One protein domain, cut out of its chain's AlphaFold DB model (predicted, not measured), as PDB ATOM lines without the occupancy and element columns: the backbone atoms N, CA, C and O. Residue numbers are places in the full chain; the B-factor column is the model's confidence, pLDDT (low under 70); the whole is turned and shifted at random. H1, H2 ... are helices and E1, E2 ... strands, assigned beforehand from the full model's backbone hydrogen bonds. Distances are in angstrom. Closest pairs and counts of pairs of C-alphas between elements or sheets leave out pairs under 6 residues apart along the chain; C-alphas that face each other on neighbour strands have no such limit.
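What this domain is: This is residues 5 to 66 of the 73 residues of a protein of Lactobacillus casei (UniProt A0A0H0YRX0). What is the shape? Helices H1 and H2 run side by side the same way, a small parallel sheet of two strands, E1 and E2, comes nearest to H2 at its residues 45 to 48, and short H3 is near H2. How is it built? The printed 62 residues, class mixed, hold H1, E1, H2, E2, H3 in order. The whole is compact, radius of gyration of the C-alphas 10.9 A, spanning 30 by 24 by 17 A.

How they stand to each other: Which strands pair? E1, residues 23 to 27, and E2, residues 53 to 57, are parallel; N 24 and O 53 are within hydrogen-bond range, 2.8 A. H2, residues 35 to 48, completes a strand-helix-strand unit, a helix between parallel neighbours, its crossover right-handed. Which helices come near H2? H1, residues 5 to 16, is close but not clearly touching, closest C-alphas Leu 9 and Val 41, 7.8 A; their tilt is shallow, 10 degrees, the same way. H3, residues 61 to 64, is likewise close but not clearly touching, closest C-alphas Ile 42 and Leu 63, 6.3 A. Every O i to N i+4 pair is within range in H1, 8 of 10 in H2; H3 is too short.

Where its parts are: Where does H1 begin? C-alpha 5 is at (82.822, 163.798, 185.008); H1 measures 16.6 A, H2 20.4 A, each strand 13.5 A, H3 5.0 A. Where does H3 end? C-alpha 64 is at (71.925, 158.651, 169.619).

The domain as a whole: Any cut? The printed part has no cut; no link is long. Any low confidence? No printed residue is under 70.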
ATOM      1  N   GLY A   5      82.578 164.415 186.317       88.69
ATOM      2  CA  GLY A   5      82.822 163.798 185.008       88.69
ATOM      3  C   GLY A   5      83.974 162.794 185.005       88.69
ATOM      4  O   GLY A   5      83.851 161.702 184.452       88.69
ATOM      5  N   GLU A   6      85.087 163.112 185.671       90.69
ATOM      6  CA  GLU A   6      86.212 162.176 185.801       90.69
ATOM      7  C   GLU A   6      85.835 160.956 186.648       90.69
ATOM      8  O   GLU A   6      86.189 159.828 186.305       90.69
ATOM      9  N   LEU A   7      85.069 161.151 187.726       91.62
ATOM     10  CA  LEU A   7      84.557 160.044 188.532       91.62
ATOM     11  C   LEU A   7      83.611 159.152 187.717       91.62
ATOM     12  O   LEU A   7      83.661 157.928 187.843       91.62
ATOM     13  N   GLN A   8      82.769 159.743 186.868       89.94
ATOM     14  CA  GLN A   8      81.898 159.006 185.957       89.94
ATOM     15  C   GLN A   8      82.704 158.164 184.966       89.94
ATOM     16  O   GLN A   8      82.430 156.971 184.835       89.94
ATOM     17  N   LEU A   9      83.747 158.730 184.352       91.12
ATOM     18  CA  LEU A   9      84.652 157.990 183.471       91.12
ATOM     19  C   LEU A   9      85.302 156.800 184.190       91.12
ATOM     20  O   LEU A   9      85.289 155.686 183.670       91.12
ATOM     21  N   VAL A  10      85.818 157.006 185.406       91.62
ATOM     22  CA  VAL A  10      86.415 155.928 186.214       91.62
ATOM     23  C   VAL A  10      85.403 154.813 186.488       91.62
ATOM     24  O   VAL A  10      85.731 153.635 186.347       91.62
ATOM     25  N   ARG A  11      84.158 155.159 186.842       90.19
ATOM     26  CA  ARG A  11      83.085 154.176 187.081       90.19
ATOM     27  C   ARG A  11      82.728 153.403 185.816       90.19
ATOM     28  O   ARG A  11      82.513 152.195 185.896       90.19
ATOM     29  N   LEU A  12      82.697 154.082 184.671       91.00
ATOM     30  CA  LEU A  12      82.420 153.479 183.373       91.00
ATOM     31  C   LEU A  12      83.499 152.443 183.012       91.00
ATOM     32  O   LEU A  12      83.188 151.283 182.749       91.00
ATOM     33  N   LEU A  13      84.775 152.830 183.111       90.38
ATOM     34  CA  LEU A  13      85.917 151.947 182.846       90.38
ATOM     35  C   LEU A  13      85.952 150.747 183.801       90.38
ATOM     36  O   LEU A  13      86.157 149.613 183.369       90.38
ATOM     37  N   ALA A  14      85.690 150.971 185.092       90.25
ATOM     38  CA  ALA A  14      85.619 149.897 186.080       90.25
ATOM     39  C   ALA A  14      84.471 148.912 185.800       90.25
ATOM     40  O   ALA A  14      84.604 147.717 186.063       90.25
ATOM     41  N   ALA A  15      83.340 149.387 185.266       87.38
ATOM     42  CA  ALA A  15      82.247 148.518 184.844       87.38
ATOM     43  C   ALA A  15      82.632 147.679 183.616       87.38
ATOM     44  O   ALA A  15      82.328 146.485 183.573       87.38
ATOM     45  N   PHE A  16      83.330 148.268 182.643       87.50
ATOM     46  CA  PHE A  16      83.750 147.572 181.421       87.50
ATOM     47  C   PHE A  16      84.815 146.507 181.672       87.50
ATOM     48  O   PHE A  16      84.816 145.484 180.996       87.50
ATOM     49  N   GLY A  17      85.658 146.680 182.694       83.69
ATOM     50  CA  GLY A  17      86.623 145.660 183.121       83.69
ATOM     51  C   GLY A  17      86.000 144.386 183.713       83.69
ATOM     52  O   GLY A  17      86.719 143.441 184.023       83.69
ATOM     53  N   LYS A  18      84.673 144.327 183.899       82.94
ATOM     54  CA  LYS A  18      83.976 143.122 184.375       82.94
ATOM     55  C   LYS A  18      83.684 142.173 183.210       82.94
ATOM     56  O   LYS A  18      82.621 142.250 182.598       82.94
ATOM     57  N   GLU A  19      84.588 141.230 182.960       73.69
ATOM     58  CA  GLU A  19      84.517 140.293 181.819       73.69
ATOM     59  C   GLU A  19      83.226 139.446 181.763       73.69
ATOM     60  O   GLU A  19      82.718 139.129 180.681       73.69
ATOM     61  N   ASN A  20      82.642 139.140 182.927       83.44
ATOM     62  CA  ASN A  20      81.461 138.277 183.043       83.44
ATOM     63  C   ASN A  20      80.122 138.982 182.776       83.44
ATOM     64  O   ASN A  20      79.081 138.325 182.791       83.44
ATOM     65  N   ALA A  21      80.098 140.297 182.542       87.50
ATOM     66  CA  ALA A  21      78.854 140.973 182.186       87.50
ATOM     67  C   ALA A  21      78.426 140.561 180.769       87.50
ATOM     68  O   ALA A  21      79.209 140.656 179.825       87.50
ATOM     69  N   SER A  22      77.191 140.087 180.598       90.19
ATOM     70  CA  SER A  22      76.598 139.808 179.279       90.19
ATOM     71  C   SER A  22      75.929 141.042 178.664       90.19
ATOM     72  O   SER A  22      75.796 141.126 177.443       90.19
ATOM     73  N   MET A  23      75.541 142.008 179.502       93.25
ATOM     74  CA  MET A  23      74.875 143.242 179.100       93.25
ATOM     75  C   MET A  23      75.208 144.413 180.026       93.25
ATOM     76  O   MET A  23      75.519 144.220 181.204       93.25
ATOM     77  N   TYR A  24      75.068 145.623 179.495       93.88
ATOM     78  CA  TYR A  24      75.219 146.886 180.209       93.88
ATOM     79  C   TYR A  24      73.954 147.726 180.037       93.88
ATOM     80  O   TYR A  24      73.478 147.899 178.918       93.88
ATOM     81  N   ILE A  25      73.436 148.257 181.145       94.31
ATOM     82  CA  ILE A  25      72.392 149.285 181.154       94.31
ATOM     83  C   ILE A  25      73.022 150.542 181.740       94.31
ATOM     84  O   ILE A  25      73.564 150.499 182.846       94.31
ATOM     85  N   LEU A  26      72.992 151.629 180.981       94.19
ATOM     86  CA  LEU A  26      73.673 152.874 181.303       94.19
ATOM     87  C   LEU A  26      72.667 154.019 181.314       94.19
ATOM     88  O   LEU A  26      71.953 154.220 180.335       94.19
ATOM     89  N   ASP A  27      72.641 154.766 182.409       93.19
ATOM     90  CA  ASP A  27      71.828 155.969 182.547       93.19
ATOM     91  C   ASP A  27      72.735 157.194 182.410       93.19
ATOM     92  O   ASP A  27      73.695 157.343 183.170       93.19
ATOM     93  N   GLU A  28      72.492 157.999 181.377       93.81
ATOM     94  CA  GLU A  28      73.255 159.198 181.021       93.81
ATOM     95  C   GLU A  28      74.791 159.011 181.016       93.81
ATOM     96  O   GLU A  28      75.529 159.737 181.695       93.81
ATOM     97  N   PRO A  29      75.334 158.050 180.235       93.88
ATOM     98  CA  PRO A  29      76.738 157.633 180.329       93.88
ATOM     99  C   PRO A  29      77.759 158.715 179.963       93.88
ATOM    100  O   PRO A  29      78.924 158.590 180.346       93.88
ATOM    101  N   THR A  30      77.349 159.767 179.255       93.62
ATOM    102  CA  THR A  30      78.203 160.897 178.862       93.62
ATOM    103  C   THR A  30      77.905 162.188 179.630       93.62
ATOM    104  O   THR A  30      78.579 163.196 179.399       93.62
ATOM    105  N   ALA A  31      76.944 162.185 180.562       91.31
ATOM    106  CA  ALA A  31      76.621 163.371 181.349       91.31
ATOM    107  C   ALA A  31      77.833 163.871 182.141       91.31
ATOM    108  O   ALA A  31      78.613 163.098 182.687       91.31
ATOM    109  N   ASN A  32      77.998 165.193 182.208       88.50
ATOM    110  CA  ASN A  32      79.110 165.851 182.907       88.50
ATOM    111  C   ASN A  32      80.521 165.462 182.415       88.50
ATOM    112  O   ASN A  32      81.503 165.883 183.027       88.50
ATOM    113  N   ILE A  33      80.650 164.692 181.328       90.69
ATOM    114  CA  ILE A  33      81.936 164.388 180.699       90.69
ATOM    115  C   ILE A  33      82.313 165.540 179.770       90.69
ATOM    116  O   ILE A  33      81.513 165.991 178.945       90.69
ATOM    117  N   TYR A  34      83.558 165.995 179.902       89.81
ATOM    118  CA  TYR A  34      84.132 167.031 179.054       89.81
ATOM    119  C   TYR A  34      83.997 166.671 177.561       89.81
ATOM    120  O   TYR A  34      84.226 165.509 177.197       89.81
ATOM    121  N   PRO A  35      83.630 167.629 176.688       87.62
ATOM    122  CA  PRO A  35      83.439 167.380 175.257       87.62
ATOM    123  C   PRO A  35      84.613 166.652 174.589       87.62
ATOM    124  O   PRO A  35      84.401 165.769 173.761       87.62
ATOM    125  N   GLU A  36      85.842 166.956 175.004       88.81
ATOM    126  CA  GLU A  36      87.084 166.370 174.492       88.81
ATOM    127  C   GLU A  36      87.192 164.865 174.784       88.81
ATOM    128  O   GLU A  36      87.801 164.119 174.020       88.81
ATOM    129  N   ILE A  37      86.587 164.401 175.882       90.38
ATOM    130  CA  ILE A  37      86.612 162.997 176.320       90.38
ATOM    131  C   ILE A  37      85.364 162.243 175.843       90.38
ATOM    132  O   ILE A  37      85.404 161.024 175.663       90.38
ATOM    133  N   ARG A  38      84.255 162.947 175.596       92.19
ATOM    134  CA  ARG A  38      82.971 162.357 175.191       92.19
ATOM    135  C   ARG A  38      83.107 161.420 173.992       92.19
ATOM    136  O   ARG A  38      82.611 160.297 174.040       92.19
ATOM    137  N   ALA A  39      83.815 161.845 172.945       91.44
ATOM    138  CA  ALA A  39      84.029 161.027 171.750       91.44
ATOM    139  C   ALA A  39      84.737 159.696 172.071       91.44
ATOM    140  O   ALA A  39      84.366 158.651 171.534       91.44
ATOM    141  N   THR A  40      85.699 159.714 172.995       91.31
ATOM    142  CA  THR A  40      86.395 158.512 173.476       91.31
ATOM    143  C   THR A  40      85.439 157.569 174.199       91.31
ATOM    144  O   THR A  40      85.437 156.371 173.926       91.31
ATOM    145  N   VAL A  41      84.586 158.095 175.082       92.69
ATOM    146  CA  VAL A  41      83.574 157.297 175.795       92.69
ATOM    147  C   VAL A  41      82.596 156.650 174.822       92.69
ATOM    148  O   VAL A  41      82.344 155.450 174.911       92.69
ATOM    149  N   ILE A  42      82.098 157.410 173.850       93.62
ATOM    150  CA  ILE A  42      81.217 156.891 172.800       93.62
ATOM    151  C   ILE A  42      81.915 155.787 171.989       93.62
ATOM    152  O   ILE A  42      81.315 154.749 171.711       93.62
ATOM    153  N   GLY A  43      83.195 155.970 171.651       93.06
ATOM    154  CA  GLY A  43      84.004 154.949 170.983       93.06
ATOM    155  C   GLY A  43      84.120 153.654 171.792       93.06
ATOM    156  O   GLY A  43      83.946 152.570 171.240       93.06
ATOM    157  N   LEU A  44      84.335 153.758 173.107       92.19
ATOM    158  CA  LEU A  44      84.373 152.604 174.012       92.19
ATOM    159  C   LEU A  44      83.027 151.875 174.070       92.19
ATOM    160  O   LEU A  44      82.993 150.649 173.993       92.19
ATOM    161  N   LEU A  45      81.918 152.616 174.156       93.62
ATOM    162  CA  LEU A  45      80.569 152.040 174.132       93.62
ATOM    163  C   LEU A  45      80.303 151.283 172.830       93.62
ATOM    164  O   LEU A  45      79.761 150.178 172.857       93.62
ATOM    165  N   LYS A  46      80.733 151.847 171.698       93.19
ATOM    166  CA  LYS A  46      80.626 151.204 170.386       93.19
ATOM    167  C   LYS A  46      81.448 149.920 170.312       93.19
ATOM    168  O   LYS A  46      80.979 148.940 169.740       93.19
ATOM    169  N   GLU A  47      82.651 149.912 170.879       92.00
ATOM    170  CA  GLU A  47      83.491 148.712 170.924       92.00
ATOM    171  C   GLU A  47      82.857 147.618 171.782       92.00
ATOM    172  O   GLU A  47      82.756 146.467 171.357       92.00
ATOM    173  N   LEU A  48      82.352 147.988 172.959       91.44
ATOM    174  CA  LEU A  48      81.679 147.074 173.875       91.44
ATOM    175  C   LEU A  48      80.438 146.436 173.233       91.44
ATOM    176  O   LEU A  48      80.230 145.224 173.336       91.44
ATOM    177  N   ALA A  49      79.665 147.235 172.493       92.75
ATOM    178  CA  ALA A  49      78.464 146.799 171.786       92.75
ATOM    179  C   ALA A  49      78.725 145.771 170.667       92.75
ATOM    180  O   ALA A  49      77.790 145.117 170.213       92.75
ATOM    181  N   LYS A  50      79.979 145.571 170.231       92.19
ATOM    182  CA  LYS A  50      80.315 144.519 169.251       92.19
ATOM    183  C   LYS A  50      80.162 143.105 169.806       92.19
ATOM    184  O   LYS A  50      80.031 142.165 169.030       92.19
ATOM    185  N   SER A  51      80.238 142.941 171.127       92.44
ATOM    186  CA  SER A  51      80.244 141.621 171.774       92.44
ATOM    187  C   SER A  51      79.250 141.481 172.924       92.44
ATOM    188  O   SER A  51      78.975 140.362 173.354       92.44
ATOM    189  N   LYS A  52      78.706 142.593 173.426       92.94
ATOM    190  CA  LYS A  52      77.782 142.643 174.563       92.94
ATOM    191  C   LYS A  52      76.561 143.483 174.202       92.94
ATOM    192  O   LYS A  52      76.659 144.414 173.407       92.94
ATOM    193  N   LEU A  53      75.418 143.201 174.827       94.25
ATOM    194  CA  LEU A  53      74.248 144.071 174.700       94.25
ATOM    195  C   LEU A  53      74.478 145.355 175.508       94.25
ATOM    196  O   LEU A  53      74.735 145.290 176.708       94.25
ATOM    197  N   VAL A  54      74.362 146.518 174.870       94.56
ATOM    198  CA  VAL A  54      74.470 147.825 175.532       94.56
ATOM    199  C   VAL A  54      73.161 148.575 175.338       94.56
ATOM    200  O   VAL A  54      72.753 148.837 174.210       94.56
ATOM    201  N   ILE A  55      72.507 148.919 176.444       95.19
ATOM    202  CA  ILE A  55      71.318 149.768 176.482       95.19
ATOM    203  C   ILE A  55      71.722 151.057 177.186       95.19
ATOM    204  O   ILE A  55      72.211 151.019 178.316       95.19
ATOM    205  N   ALA A  56      71.534 152.191 176.520       94.38
ATOM    206  CA  ALA A  56      71.833 153.501 177.075       94.38
ATOM    207  C   ALA A  56      70.592 154.392 177.026       94.38
ATOM    208  O   ALA A  56      69.910 154.452 176.003       94.38
ATOM    209  N   ILE A  57      70.329 155.083 178.128       94.94
ATOM    210  CA  ILE A  57      69.367 156.182 178.220       94.94
ATOM    211  C   ILE A  57      70.185 157.465 178.114       94.94
ATOM    212  O   ILE A  57      71.185 157.613 178.821       94.94
ATOM    213  N   THR A  58      69.835 158.345 177.179       92.75
ATOM    214  CA  THR A  58      70.623 159.553 176.944       92.75
ATOM    215  C   THR A  58      69.841 160.648 176.235       92.75
ATOM    216  O   THR A  58      68.994 160.371 175.383       92.75
ATOM    217  N   HIS A  59      70.213 161.890 176.532       91.06
ATOM    218  CA  HIS A  59      69.889 163.072 175.732       91.06
ATOM    219  C   HIS A  59      71.057 163.546 174.841       91.06
ATOM    220  O   HIS A  59      70.985 164.619 174.248       91.06
ATOM    221  N   ASP A  60      72.156 162.787 174.753       91.56
ATOM    222  CA  ASP A  60      73.329 163.143 173.950       91.56
ATOM    223  C   ASP A  60      73.152 162.724 172.486       91.56
ATOM    224  O   ASP A  60      73.263 161.544 172.137       91.56
ATOM    225  N   ASP A  61      72.945 163.709 171.610       89.81
ATOM    226  CA  ASP A  61      72.810 163.496 170.168       89.81
ATOM    227  C   ASP A  61      73.985 162.709 169.583       89.81
ATOM    228  O   ASP A  61      73.793 161.870 168.704       89.81
ATOM    229  N   HIS A  62      75.209 162.904 170.082       90.25
ATOM    230  CA  HIS A  62      76.359 162.156 169.572       90.25
ATOM    231  C   HIS A  62      76.234 160.655 169.839       90.25
ATOM    232  O   HIS A  62      76.694 159.856 169.025       90.25
ATOM    233  N   LEU A  63      75.610 160.268 170.954       90.62
ATOM    234  CA  LEU A  63      75.399 158.869 171.311       90.62
ATOM    235  C   LEU A  63      74.170 158.281 170.598       90.62
ATOM    236  O   LEU A  63      74.214 157.120 170.186       90.62
ATOM    237  N   LEU A  64      73.120 159.078 170.364       89.62
ATOM    238  CA  LEU A  64      71.925 158.651 169.619       89.62
ATOM    239  C   LEU A  64      72.250 158.163 168.197       89.62
ATOM    240  O   LEU A  64      71.654 157.195 167.728       89.62
ATOM    241  N   HIS A  65      73.231 158.775 167.530       86.81
ATOM    242  CA  HIS A  65      73.624 158.421 166.158       86.81
ATOM    243  C   HIS A  65      74.580 157.215 166.059       86.81
ATOM    244  O   HIS A  65      75.028 156.868 164.965       86.81
ATOM    245  N   VAL A  66      74.933 156.576 167.179       87.12
ATOM    246  CA  VAL A  66      75.910 155.469 167.213       87.12
ATOM    247  C   VAL A  66      75.241 154.098 167.136       87.12
ATOM    248  O   VAL A  66      75.858 153.146 166.652       87.12
TER     249      VAL A  66